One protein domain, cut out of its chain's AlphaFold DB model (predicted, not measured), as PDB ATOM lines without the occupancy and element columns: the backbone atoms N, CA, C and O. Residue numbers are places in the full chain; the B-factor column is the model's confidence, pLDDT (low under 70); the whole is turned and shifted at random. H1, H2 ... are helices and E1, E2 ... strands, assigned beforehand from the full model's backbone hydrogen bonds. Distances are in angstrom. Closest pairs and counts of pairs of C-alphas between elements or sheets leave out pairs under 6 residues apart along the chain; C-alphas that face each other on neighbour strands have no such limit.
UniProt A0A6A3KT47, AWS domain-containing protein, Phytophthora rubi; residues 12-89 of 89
ATOM      1  N   ASN A  12     263.909 276.352 450.218       96.81
ATOM      2  CA  ASN A  12     262.654 276.970 450.650       96.81
ATOM      3  C   ASN A  12     262.392 276.717 452.145       96.81
ATOM      4  O   ASN A  12     262.083 277.656 452.873       96.81
ATOM      5  N   ARG A  13     262.566 275.476 452.629       95.38
ATOM      6  CA  ARG A  13     262.359 275.130 454.046       95.38
ATOM      7  C   ARG A  13     263.360 275.846 454.957       95.38
ATOM      8  O   ARG A  13     262.965 276.308 456.022       95.38
ATOM      9  N   GLU A  14     264.618 275.968 454.535       94.50
ATOM     10  CA  GLU A  14     265.667 276.702 455.263       94.50
ATOM     11  C   GLU A  14     265.355 278.201 455.364       94.50
ATOM     12  O   GLU A  14     265.606 278.816 456.398       94.50
ATOM     13  N   MET A  15     264.723 278.773 454.337       96.19
ATOM     14  CA  MET A  15     264.253 280.164 454.320       96.19
ATOM     15  C   MET A  15     262.860 280.362 454.940       96.19
ATOM     16  O   MET A  15     262.304 281.452 454.849       96.19
ATOM     17  N   GLN A  16     262.278 279.329 455.560       94.94
ATOM     18  CA  GLN A  16     260.922 279.359 456.129       94.94
ATOM     19  C   GLN A  16     259.815 279.680 455.103       94.94
ATOM     20  O   GLN A  16     258.806 280.306 455.426       94.94
ATOM     21  N   ILE A  17     259.983 279.222 453.864       96.69
ATOM     22  CA  ILE A  17     259.032 279.356 452.756       96.69
ATOM     23  C   ILE A  17     258.503 277.963 452.392       96.69
ATOM     24  O   ILE A  17     259.266 277.002 452.262       96.69
ATOM     25  N   GLU A  18     257.191 277.821 452.198       97.19
ATOM     26  CA  GLU A  18     256.637 276.571 451.670       97.19
ATOM     27  C   GLU A  18     256.900 276.413 450.173       97.19
ATOM     28  O   GLU A  18     256.855 277.363 449.391       97.19
ATOM     29  N   CYS A  19     257.094 275.170 449.742       97.31
ATOM     30  CA  CYS A  19     257.008 274.847 448.329       97.31
ATOM     31  C   CYS A  19     255.560 275.011 447.855       97.31
ATOM     32  O   CYS A  19     254.630 274.576 448.525       97.31
ATOM     33  N   VAL A  20     255.349 275.573 446.667       96.06
ATOM     34  CA  VAL A  20     253.997 275.706 446.101       96.06
ATOM     35  C   VAL A  20     253.493 274.341 445.621       96.06
ATOM     36  O   VAL A  20     254.186 273.647 444.862       96.06
ATOM     37  N   HIS A  21     252.278 273.973 446.035       92.62
ATOM     38  CA  HIS A  21     251.635 272.727 445.625       92.62
ATOM     39  C   HIS A  21     251.564 272.605 444.092       92.62
ATOM     40  O   HIS A  21     251.262 273.565 443.381       92.62
ATOM     41  N   GLY A  22     251.907 271.427 443.563       91.94
ATOM     42  CA  GLY A  22     251.942 271.158 442.120       91.94
ATOM     43  C   GLY A  22     253.087 271.817 441.334       91.94
ATOM     44  O   GLY A  22     253.177 271.603 440.128       91.94
ATOM     45  N   ARG A  23     253.973 272.597 441.976       95.31
ATOM     46  CA  ARG A  23     255.123 273.249 441.308       95.31
ATOM     47  C   ARG A  23     256.491 272.750 441.762       95.31
ATOM     48  O   ARG A  23     257.484 273.013 441.091       95.31
ATOM     49  N   CYS A  24     256.564 272.054 442.894       95.69
ATOM     50  CA  CYS A  24     257.819 271.481 443.372       95.69
ATOM     51  C   CYS A  24     258.289 270.345 442.450       95.69
ATOM     52  O   CYS A  24     257.497 269.477 442.087       95.69
ATOM     53  N   SER A  25     259.584 270.303 442.128       94.31
ATOM     54  CA  SER A  25     260.188 269.247 441.299       94.31
ATOM     55  C   SER A  25     260.100 267.851 441.927       94.31
ATOM     56  O   SER A  25     260.149 266.854 441.216       94.31
ATOM     57  N   THR A  26     259.924 267.771 443.249       93.88
ATOM     58  CA  THR A  26     259.712 266.512 443.982       93.88
ATOM     59  C   THR A  26     258.255 266.033 443.936       93.88
ATOM     60  O   THR A  26     257.934 264.952 444.433       93.88
ATOM     61  N   GLY A  27     257.365 266.809 443.305       91.25
ATOM     62  CA  GLY A  27     255.970 266.457 443.067       91.25
ATOM     63  C   GLY A  27     255.215 266.131 444.355       91.25
ATOM     64  O   GLY A  27     255.308 266.851 445.349       91.25
ATOM     65  N   MET A  28     254.484 265.015 444.334       90.44
ATOM     66  CA  MET A  28     253.671 264.536 445.461       90.44
ATOM     67  C   MET A  28     254.493 264.076 446.674       90.44
ATOM     68  O   MET A  28     253.920 263.806 447.723       90.44
ATOM     69  N   LEU A  29     255.822 263.973 446.551       93.38
ATOM     70  CA  LEU A  29     256.700 263.597 447.660       93.38
ATOM     71  C   LEU A  29     257.128 264.803 448.507       93.38
ATOM     72  O   LEU A  29     257.814 264.615 449.506       93.38
ATOM     73  N   CYS A  30     256.770 266.032 448.123       95.38
ATOM     74  CA  CYS A  30     257.177 267.238 448.837       95.38
ATOM     75  C   CYS A  30     256.517 267.335 450.224       95.38
ATOM     76  O   CYS A  30     255.327 267.613 450.337       95.38
ATOM     77  N   GLY A  31     257.310 267.194 451.285       94.50
ATOM     78  CA  GLY A  31     256.888 267.399 452.673       94.50
ATOM     79  C   GLY A  31     256.876 268.861 453.135       94.50
ATOM     80  O   GLY A  31     256.479 269.137 454.263       94.50
ATOM     81  N   ASN A  32     257.301 269.816 452.298       96.75
ATOM     82  CA  ASN A  32     257.347 271.246 452.635       96.75
ATOM     83  C   ASN A  32     256.097 272.002 452.137       96.75
ATOM     84  O   ASN A  32     256.218 272.992 451.417       96.75
ATOM     85  N   GLN A  33     254.907 271.473 452.448       96.25
ATOM     86  CA  GLN A  33     253.592 271.996 452.020       96.25
ATOM     87  C   GLN A  33     252.531 271.889 453.140       96.25
ATOM     88  O   GLN A  33     251.338 271.776 452.873       96.25
ATOM     89  N   ARG A  34     252.964 271.845 454.407       95.19
ATOM     90  CA  ARG A  34     252.132 271.534 455.582       95.19
ATOM     91  C   ARG A  34     251.009 272.554 455.816       95.19
ATOM     92  O   ARG A  34     249.893 272.143 456.110       95.19
ATOM     93  N   PHE A  35     251.262 273.851 455.637       96.12
ATOM     94  CA  PHE A  35     250.251 274.909 455.744       96.12
ATOM     95  C   PHE A  35     249.223 274.802 454.614       96.12
ATOM     96  O   PHE A  35     248.025 274.795 454.880       96.12
ATOM     97  N   GLN A  36     249.673 274.666 453.360       95.31
ATOM     98  CA  GLN A  36     248.777 274.503 452.205       95.31
ATOM     99  C   GLN A  36     247.901 273.246 452.299       95.31
ATOM    100  O   GLN A  36     246.772 273.248 451.813       95.31
ATOM    101  N   LEU A  37     248.415 272.180 452.919       93.31
ATOM    102  CA  LEU A  37     247.699 270.919 453.112       93.31
ATOM    103  C   LEU A  37     246.904 270.861 454.427       93.31
ATOM    104  O   LEU A  37     246.279 269.837 454.694       93.31
ATOM    105  N   GLY A  38     246.924 271.919 455.247       94.00
ATOM    106  CA  GLY A  38     246.222 271.952 456.534       94.00
ATOM    107  C   GLY A  38     246.682 270.864 457.511       94.00
ATOM    108  O   GLY A  38     245.881 270.356 458.289       94.00
ATOM    109  N   GLN A  39     247.951 270.464 457.436       93.75
ATOM    110  CA  GLN A  39     248.509 269.399 458.265       93.75
ATOM    111  C   GLN A  39     248.855 269.930 459.651       93.75
ATOM    112  O   GLN A  39     249.508 270.957 459.770       93.75
ATOM    113  N   SER A  40     248.492 269.206 460.699       95.25
ATOM    114  CA  SER A  40     248.921 269.463 462.074       95.25
ATOM    115  C   SER A  40     249.264 268.139 462.743       95.25
ATOM    116  O   SER A  40     248.873 267.078 462.250       95.25
ATOM    117  N   VAL A  41     249.956 268.193 463.878       96.38
ATOM    118  CA  VAL A  41     250.001 267.038 464.787       96.38
ATOM    119  C   VAL A  41     248.602 266.773 465.355       96.38
ATOM    120  O   VAL A  41     247.732 267.654 465.306       96.38
ATOM    121  N   ALA A  42     248.370 265.573 465.884       96.94
ATOM    122  CA  ALA A  42     247.168 265.277 466.647       96.94
ATOM    123  C   ALA A  42     247.155 266.098 467.943       96.94
ATOM    124  O   ALA A  42     248.144 266.156 468.683       96.94
ATOM    125  N   LEU A  43     246.033 266.775 468.179       96.50
ATOM    126  CA  LEU A  43     245.858 267.697 469.288       96.50
ATOM    127  C   LEU A  43     244.510 267.462 469.964       96.50
ATOM    128  O   LEU A  43     243.480 267.353 469.292       96.50
ATOM    129  N   SER A  44     244.514 267.515 471.289       96.94
ATOM    130  CA  SER A  44     243.328 267.470 472.132       96.94
ATOM    131  C   SER A  44     243.196 268.749 472.965       96.94
ATOM    132  O   SER A  44     244.143 269.520 473.143       96.94
ATOM    133  N   LEU A  45     241.977 269.028 473.432       97.62
ATOM    134  CA  LEU A  45     241.683 270.176 474.288       97.62
ATOM    135  C   LEU A  45     241.362 269.702 475.698       97.62
ATOM    136  O   LEU A  45     240.472 268.876 475.894       97.62
ATOM    137  N   GLU A  46     242.013 270.311 476.680       97.19
ATOM    138  CA  GLU A  46     241.739 270.072 478.094       97.19
ATOM    139  C   GLU A  46     241.418 271.368 478.828       97.19
ATOM    140  O   GLU A  46     241.882 272.447 478.466       97.19
ATOM    141  N   LYS A  47     240.624 271.278 479.898       96.69
ATOM    142  CA  LYS A  47     240.288 272.433 480.732       96.69
ATOM    143  C   LYS A  47     241.084 272.398 482.033       96.69
ATOM    144  O   LYS A  47     240.917 271.499 482.847       96.69
ATOM    145  N   SER A  48     241.884 273.433 482.251       94.31
ATOM    146  CA  SER A  48     242.562 273.737 483.508       94.31
ATOM    147  C   SER A  48     241.770 274.771 484.311       94.31
ATOM    148  O   SER A  48     241.248 275.741 483.759       94.31
ATOM    149  N   SER A  49     241.719 274.593 485.632       93.88
ATOM    150  CA  SER A  49     241.132 275.567 486.560       93.88
ATOM    151  C   SER A  49     241.899 276.890 486.606       93.88
ATOM    152  O   SER A  49     241.300 277.926 486.865       93.88
ATOM    153  N   GLU A  50     243.206 276.865 486.341       94.56
ATOM    154  CA  GLU A  50     244.077 278.042 486.443       94.56
ATOM    155  C   GLU A  50     244.342 278.697 485.086       94.56
ATOM    156  O   GLU A  50     244.424 279.918 484.989       94.56
ATOM    157  N   LYS A  51     244.486 277.888 484.026       92.31
ATOM    158  CA  LYS A  51     244.963 278.349 482.709       92.31
ATOM    159  C   LYS A  51     243.880 278.397 481.631       92.31
ATOM    160  O   LYS A  51     244.161 278.795 480.505       92.31
ATOM    161  N   GLY A  52     242.646 278.009 481.953       95.75
ATOM    162  CA  GLY A  52     241.559 277.943 480.979       95.75
ATOM    163  C   GLY A  52     241.685 276.722 480.067       95.75
ATOM    164  O   GLY A  52     241.861 275.610 480.555       95.75
ATOM    165  N   ILE A  53     241.549 276.907 478.754       96.75
ATOM    166  CA  ILE A  53     241.645 275.807 477.782       96.75
ATOM    167  C   ILE A  53     243.108 275.615 477.385       96.75
ATOM    168  O   ILE A  53     243.771 276.554 476.949       96.75
ATOM    169  N   MET A  54     243.593 274.390 477.531       96.62
ATOM    170  CA  MET A  54     244.921 273.948 477.139       96.62
ATOM    171  C   MET A  54     244.830 273.115 475.865       96.62
ATOM    172  O   MET A  54     243.866 272.378 475.663       96.62
ATOM    173  N   LEU A  55     245.860 273.233 475.036       95.94
ATOM    174  CA  LEU A  55     246.065 272.409 473.857       95.94
ATOM    175  C   LEU A  55     247.130 271.361 474.196       95.94
ATOM    176  O   LEU A  55     248.242 271.728 474.577       95.94
ATOM    177  N   ILE A  56     246.773 270.085 474.097       96.56
ATOM    178  CA  ILE A  56     247.626 268.942 474.429       96.56
ATOM    179  C   ILE A  56     247.994 268.220 473.135       96.56
ATOM    180  O   ILE A  56     247.171 268.116 472.230       96.56
ATOM    181  N   VAL A  57     249.245 267.773 473.026       97.12
ATOM    182  CA  VAL A  57     249.724 267.017 471.867       97.12
ATOM    183  C   VAL A  57     249.551 265.528 472.136       97.12
ATOM    184  O   VAL A  57     250.030 265.037 473.156       97.12
ATOM    185  N   ASP A  58     248.902 264.831 471.206       97.06
ATOM    186  CA  ASP A  58     248.620 263.394 471.312       97.06
ATOM    187  C   ASP A  58     249.633 262.532 470.528       97.06
ATOM    188  O   ASP A  58     249.652 261.309 470.667       97.06
ATOM    189  N   ASP A  59     250.505 263.169 469.740       94.44
ATOM    190  CA  ASP A  59     251.576 262.531 468.971       94.44
ATOM    191  C   ASP A  59     252.962 262.757 469.597       94.44
ATOM    192  O   ASP A  59     253.232 263.764 470.256       94.44
ATOM    193  N   PHE A  60     253.905 261.850 469.326       95.69
ATOM    194  CA  PHE A  60     255.318 262.147 469.565       95.69
ATOM    195  C   PHE A  60     255.786 263.234 468.590       95.69
ATOM    196  O   PHE A  60     255.636 263.081 467.379       95.69
ATOM    197  N   ILE A  61     256.399 264.296 469.115       95.25
ATOM    198  CA  ILE A  61     256.987 265.375 468.317       95.25
ATOM    199  C   ILE A  61     258.505 265.403 468.483       95.25
ATOM    200  O   ILE A  61     259.031 265.233 469.584       95.25
ATOM    201  N   SER A  62     259.207 265.635 467.379       93.81
ATOM    202  CA  SER A  62     260.654 265.829 467.333       93.81
ATOM    203  C   SER A  62     261.007 267.304 467.141       93.81
ATOM    204  O   SER A  62     260.179 268.135 466.761       93.81
ATOM    205  N   GLU A  63     262.272 267.646 467.380       92.06
ATOM    206  CA  GLU A  63     262.778 268.985 467.087       92.06
ATOM    207  C   GLU A  63     262.575 269.344 465.602       92.06
ATOM    208  O   GLU A  63     262.920 268.578 464.702       92.06
ATOM    209  N   GLY A  64     262.004 270.525 465.343       88.25
ATOM    210  CA  GLY A  64     261.723 271.011 463.988       88.25
ATOM    211  C   GLY A  64     260.401 270.524 463.373       88.25
ATOM    212  O   GLY A  64     260.101 270.875 462.221       88.25
ATOM    213  N   ASP A  65     259.595 269.759 464.115       91.75
ATOM    214  CA  ASP A  65     258.243 269.402 463.694       91.75
ATOM    215  C   ASP A  65     257.294 270.603 463.720       91.75
ATOM    216  O   ASP A  65     257.439 271.560 464.482       91.75
ATOM    217  N   PHE A  66     256.311 270.562 462.826       93.19
ATOM    218  CA  PHE A  66     255.262 271.570 462.764       93.19
ATOM    219  C   PHE A  66     254.075 271.098 463.584       93.19
ATOM    220  O   PHE A  66     253.523 270.046 463.283       93.19
ATOM    221  N   VAL A  67     253.689 271.886 464.587       95.50
ATOM    222  CA  VAL A  67     252.585 271.549 465.491       95.50
ATOM    223  C   VAL A  67     251.250 271.912 464.846       95.50
ATOM    224  O   VAL A  67     250.487 271.033 464.462       95.50
ATOM    225  N   VAL A  68     250.961 273.208 464.713       96.12
ATOM    226  CA  VAL A  68     249.697 273.708 464.164       96.12
ATOM    227  C   VAL A  68     249.846 275.158 463.716       96.12
ATOM    228  O   VAL A  68     250.680 275.904 464.235       96.12
ATOM    229  N   GLN A  69     249.020 275.573 462.759       96.81
ATOM    230  CA  GLN A  69     248.927 276.964 462.339       96.81
ATOM    231  C   GLN A  69     248.078 277.775 463.326       96.81
ATOM    232  O   GLN A  69     246.928 277.433 463.598       96.81
ATOM    233  N   TYR A  70     248.604 278.912 463.788       95.31
ATOM    234  CA  TYR A  70     247.778 279.928 464.431       95.31
ATOM    235  C   TYR A  70     247.006 280.701 463.360       95.31
ATOM    236  O   TYR A  70     247.596 281.427 462.558       95.31
ATOM    237  N   THR A  71     245.689 280.518 463.329       95.44
ATOM    238  CA  THR A  71     244.790 281.196 462.391       95.44
ATOM    239  C   THR A  71     243.869 282.153 463.131       95.44
ATOM    240  O   THR A  71     243.593 282.006 464.322       95.44
ATOM    241  N   GLY A  72     243.404 283.167 462.415       95.62
ATOM    242  CA  GLY A  72     242.518 284.180 462.952       95.62
ATOM    243  C   GLY A  72     242.249 285.257 461.917       95.62
ATOM    244  O   GLY A  72     242.716 285.194 460.780       95.62
ATOM    245  N   GLU A  73     241.483 286.254 462.325       97.00
ATOM    246  CA  GLU A  73     241.217 287.411 461.487       97.00
ATOM    247  C   GLU A  73     242.482 288.269 461.368       97.00
ATOM    248  O   GLU A  73     243.082 288.661 462.371       97.00
ATOM    249  N   VAL A  74     242.867 288.592 460.135       97.00
ATOM    250  CA  VAL A  74     243.871 289.624 459.864       97.00
ATOM    251  C   VAL A  74     243.141 290.957 459.868       97.00
ATOM    252  O   VAL A  74     242.298 291.200 459.007       97.00
ATOM    253  N   ILE A  75     243.443 291.797 460.852       96.62
ATOM    254  CA  ILE A  75     242.758 293.073 461.062       96.62
ATOM    255  C   ILE A  75     243.718 294.248 460.928       96.62
ATOM    256  O   ILE A  75     244.921 294.139 461.167       96.62
ATOM    257  N   THR A  76     243.157 295.394 460.575       97.81
ATOM    258  CA  THR A  76     243.850 296.680 460.568       97.81
ATOM    259  C   THR A  76     244.063 297.207 461.986       97.81
ATOM    260  O   THR A  76     243.393 296.813 462.946       97.81
ATOM    261  N   GLU A  77     244.965 298.179 462.126       96.94
ATOM    262  CA  GLU A  77     245.191 298.868 463.398       96.94
ATOM    263  C   GLU A  77     243.924 299.573 463.916       96.94
ATOM    264  O   GLU A  77     243.620 299.525 465.110       96.94
ATOM    265  N   ALA A  78     243.134 300.172 463.017       96.50
ATOM    266  CA  ALA A  78     241.881 300.829 463.377       96.50
ATOM    267  C   ALA A  78     240.881 299.840 464.003       96.50
ATOM    268  O   ALA A  78     240.302 300.125 465.053       96.50
ATOM    269  N   GLU A  79     240.713 298.658 463.401       96.19
ATOM    270  CA  GLU A  79     239.862 297.589 463.936       96.19
ATOM    271  C   GLU A  79     240.386 297.061 465.274       96.19
ATOM    272  O   GLU A  79     239.601 296.848 466.202       96.19
ATOM    273  N   TYR A  80     241.706 296.903 465.409       95.06
ATOM    274  CA  TYR A  80     242.335 296.503 466.666       95.06
ATOM    275  C   TYR A  80     241.997 297.471 467.810       95.06
ATOM    276  O   TYR A  80     241.564 297.028 468.877       95.06
ATOM    277  N   VAL A  81     242.121 298.788 467.592       95.44
ATOM    278  CA  VAL A  81     241.808 299.808 468.611       95.44
ATOM    279  C   VAL A  81     240.340 299.750 469.035       95.44
ATOM    280  O   VAL A  81     240.042 299.872 470.224       95.44
ATOM    281  N   GLN A  82     239.414 299.532 468.096       94.44
ATOM    282  CA  GLN A  82     237.991 299.393 468.429       94.44
ATOM    283  C   GLN A  82     237.722 298.127 469.252       94.44
ATOM    284  O   GLN A  82     237.074 298.198 470.295       94.44
ATOM    285  N   ARG A  83     238.276 296.977 468.839       94.81
ATOM    286  CA  ARG A  83     238.114 295.696 469.552       94.81
ATOM    287  C   ARG A  83     238.708 295.731 470.961       94.81
ATOM    288  O   ARG A  83     238.147 295.123 471.870       94.81
ATOM    289  N   ARG A  84     239.819 296.449 471.162       92.44
ATOM    290  CA  ARG A  84     240.441 296.635 472.483       92.44
ATOM    291  C   ARG A  84     239.535 297.377 473.462       92.44
ATOM    292  O   ARG A  84     239.347 296.889 474.567       92.44
ATOM    293  N   LYS A  85     238.914 298.483 473.039       86.50
ATOM    294  CA  LYS A  85     238.009 299.272 473.897       86.50
ATOM    295  C   LYS A  85     236.815 298.463 474.400       86.50
ATOM    296  O   LYS A  85     236.429 298.614 475.548       86.50
ATOM    297  N   VAL A  86     236.264 297.583 473.558       78.69
ATOM    298  CA  VAL A  86     235.149 296.697 473.941       78.69
ATOM    299  C   VAL A  86     235.554 295.700 475.030       78.69
ATOM    300  O   VAL A  86     234.715 295.310 475.826       78.69
ATOM    301  N   ARG A  87     236.823 295.274 475.077       69.44
ATOM    302  CA  ARG A  87     237.314 294.311 476.078       69.44
ATOM    303  C   ARG A  87     237.670 294.942 477.426       69.44
ATOM    304  O   ARG A  87     237.806 294.213 478.400       69.44
ATOM    305  N   GLU A  88     237.890 296.253 477.456       65.38
ATOM    306  CA  GLU A  88     238.275 297.013 478.655       65.38
ATOM    307  C   GLU A  88     237.071 297.692 479.341       65.38
ATOM    308  O   GLU A  88     237.240 298.279 480.409       65.38
ATOM    309  N   ALA A  89     235.881 297.617 478.732       53.81
ATOM    310  CA  ALA A  89     234.607 298.102 479.268       53.81
ATOM    311  C   ALA A  89     233.834 296.975 479.968       53.81
ATOM    312  O   ALA A  89     233.189 297.276 480.997       53.81
TER     313      ALA A  89
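What this domain is: This is residues 12 to 89 of the 89 residues of the protein "AWS domain-containing protein" of Phytophthora rubi (UniProt A0A6A3KT47). With little regular structure, this is an open, drawn-out shape: residues 12 to 42 wind in loops at one end, the two-stranded antiparallel hairpin E1 and E2 follows, and residues 70 to 89 stick out as an arm that holds helix H1. The printed part has 78 residues, with named elements in the order E1, E2, H1; the class is mixed, with only 24 residues in named elements. The whole is extended and flat, with a radius of gyration of the C-alphas of 17.9 A and spans of 54 by 34 by 18 A.

How they stand to each other: E1, residues 43 to 48, and E2, residues 52 to 57, form a hairpin, antiparallel at 148 degrees. N 44 and O 56, 2.9 A apart, are within hydrogen-bond range. H1, residues 77 to 88, is apart from E1; every O i to N i+4 pair in H1 is within hydrogen-bond range.

Where its parts are: E1 begins at C-alpha 43 (245.858, 267.697, 469.288) and is 15.8 A long; E2 is 16.4 A. H1, 16.9 A, ends at C-alpha 88 (238.275, 297.013, 478.655).

The domain as a whole: The two C-alphas farthest apart, of Ser 25 and Ala 89, are 54.1 A apart. The printed part has no cut. The link from E2 to H1 is long, 19 residues. Residues 87 to 89 have pLDDT under 70.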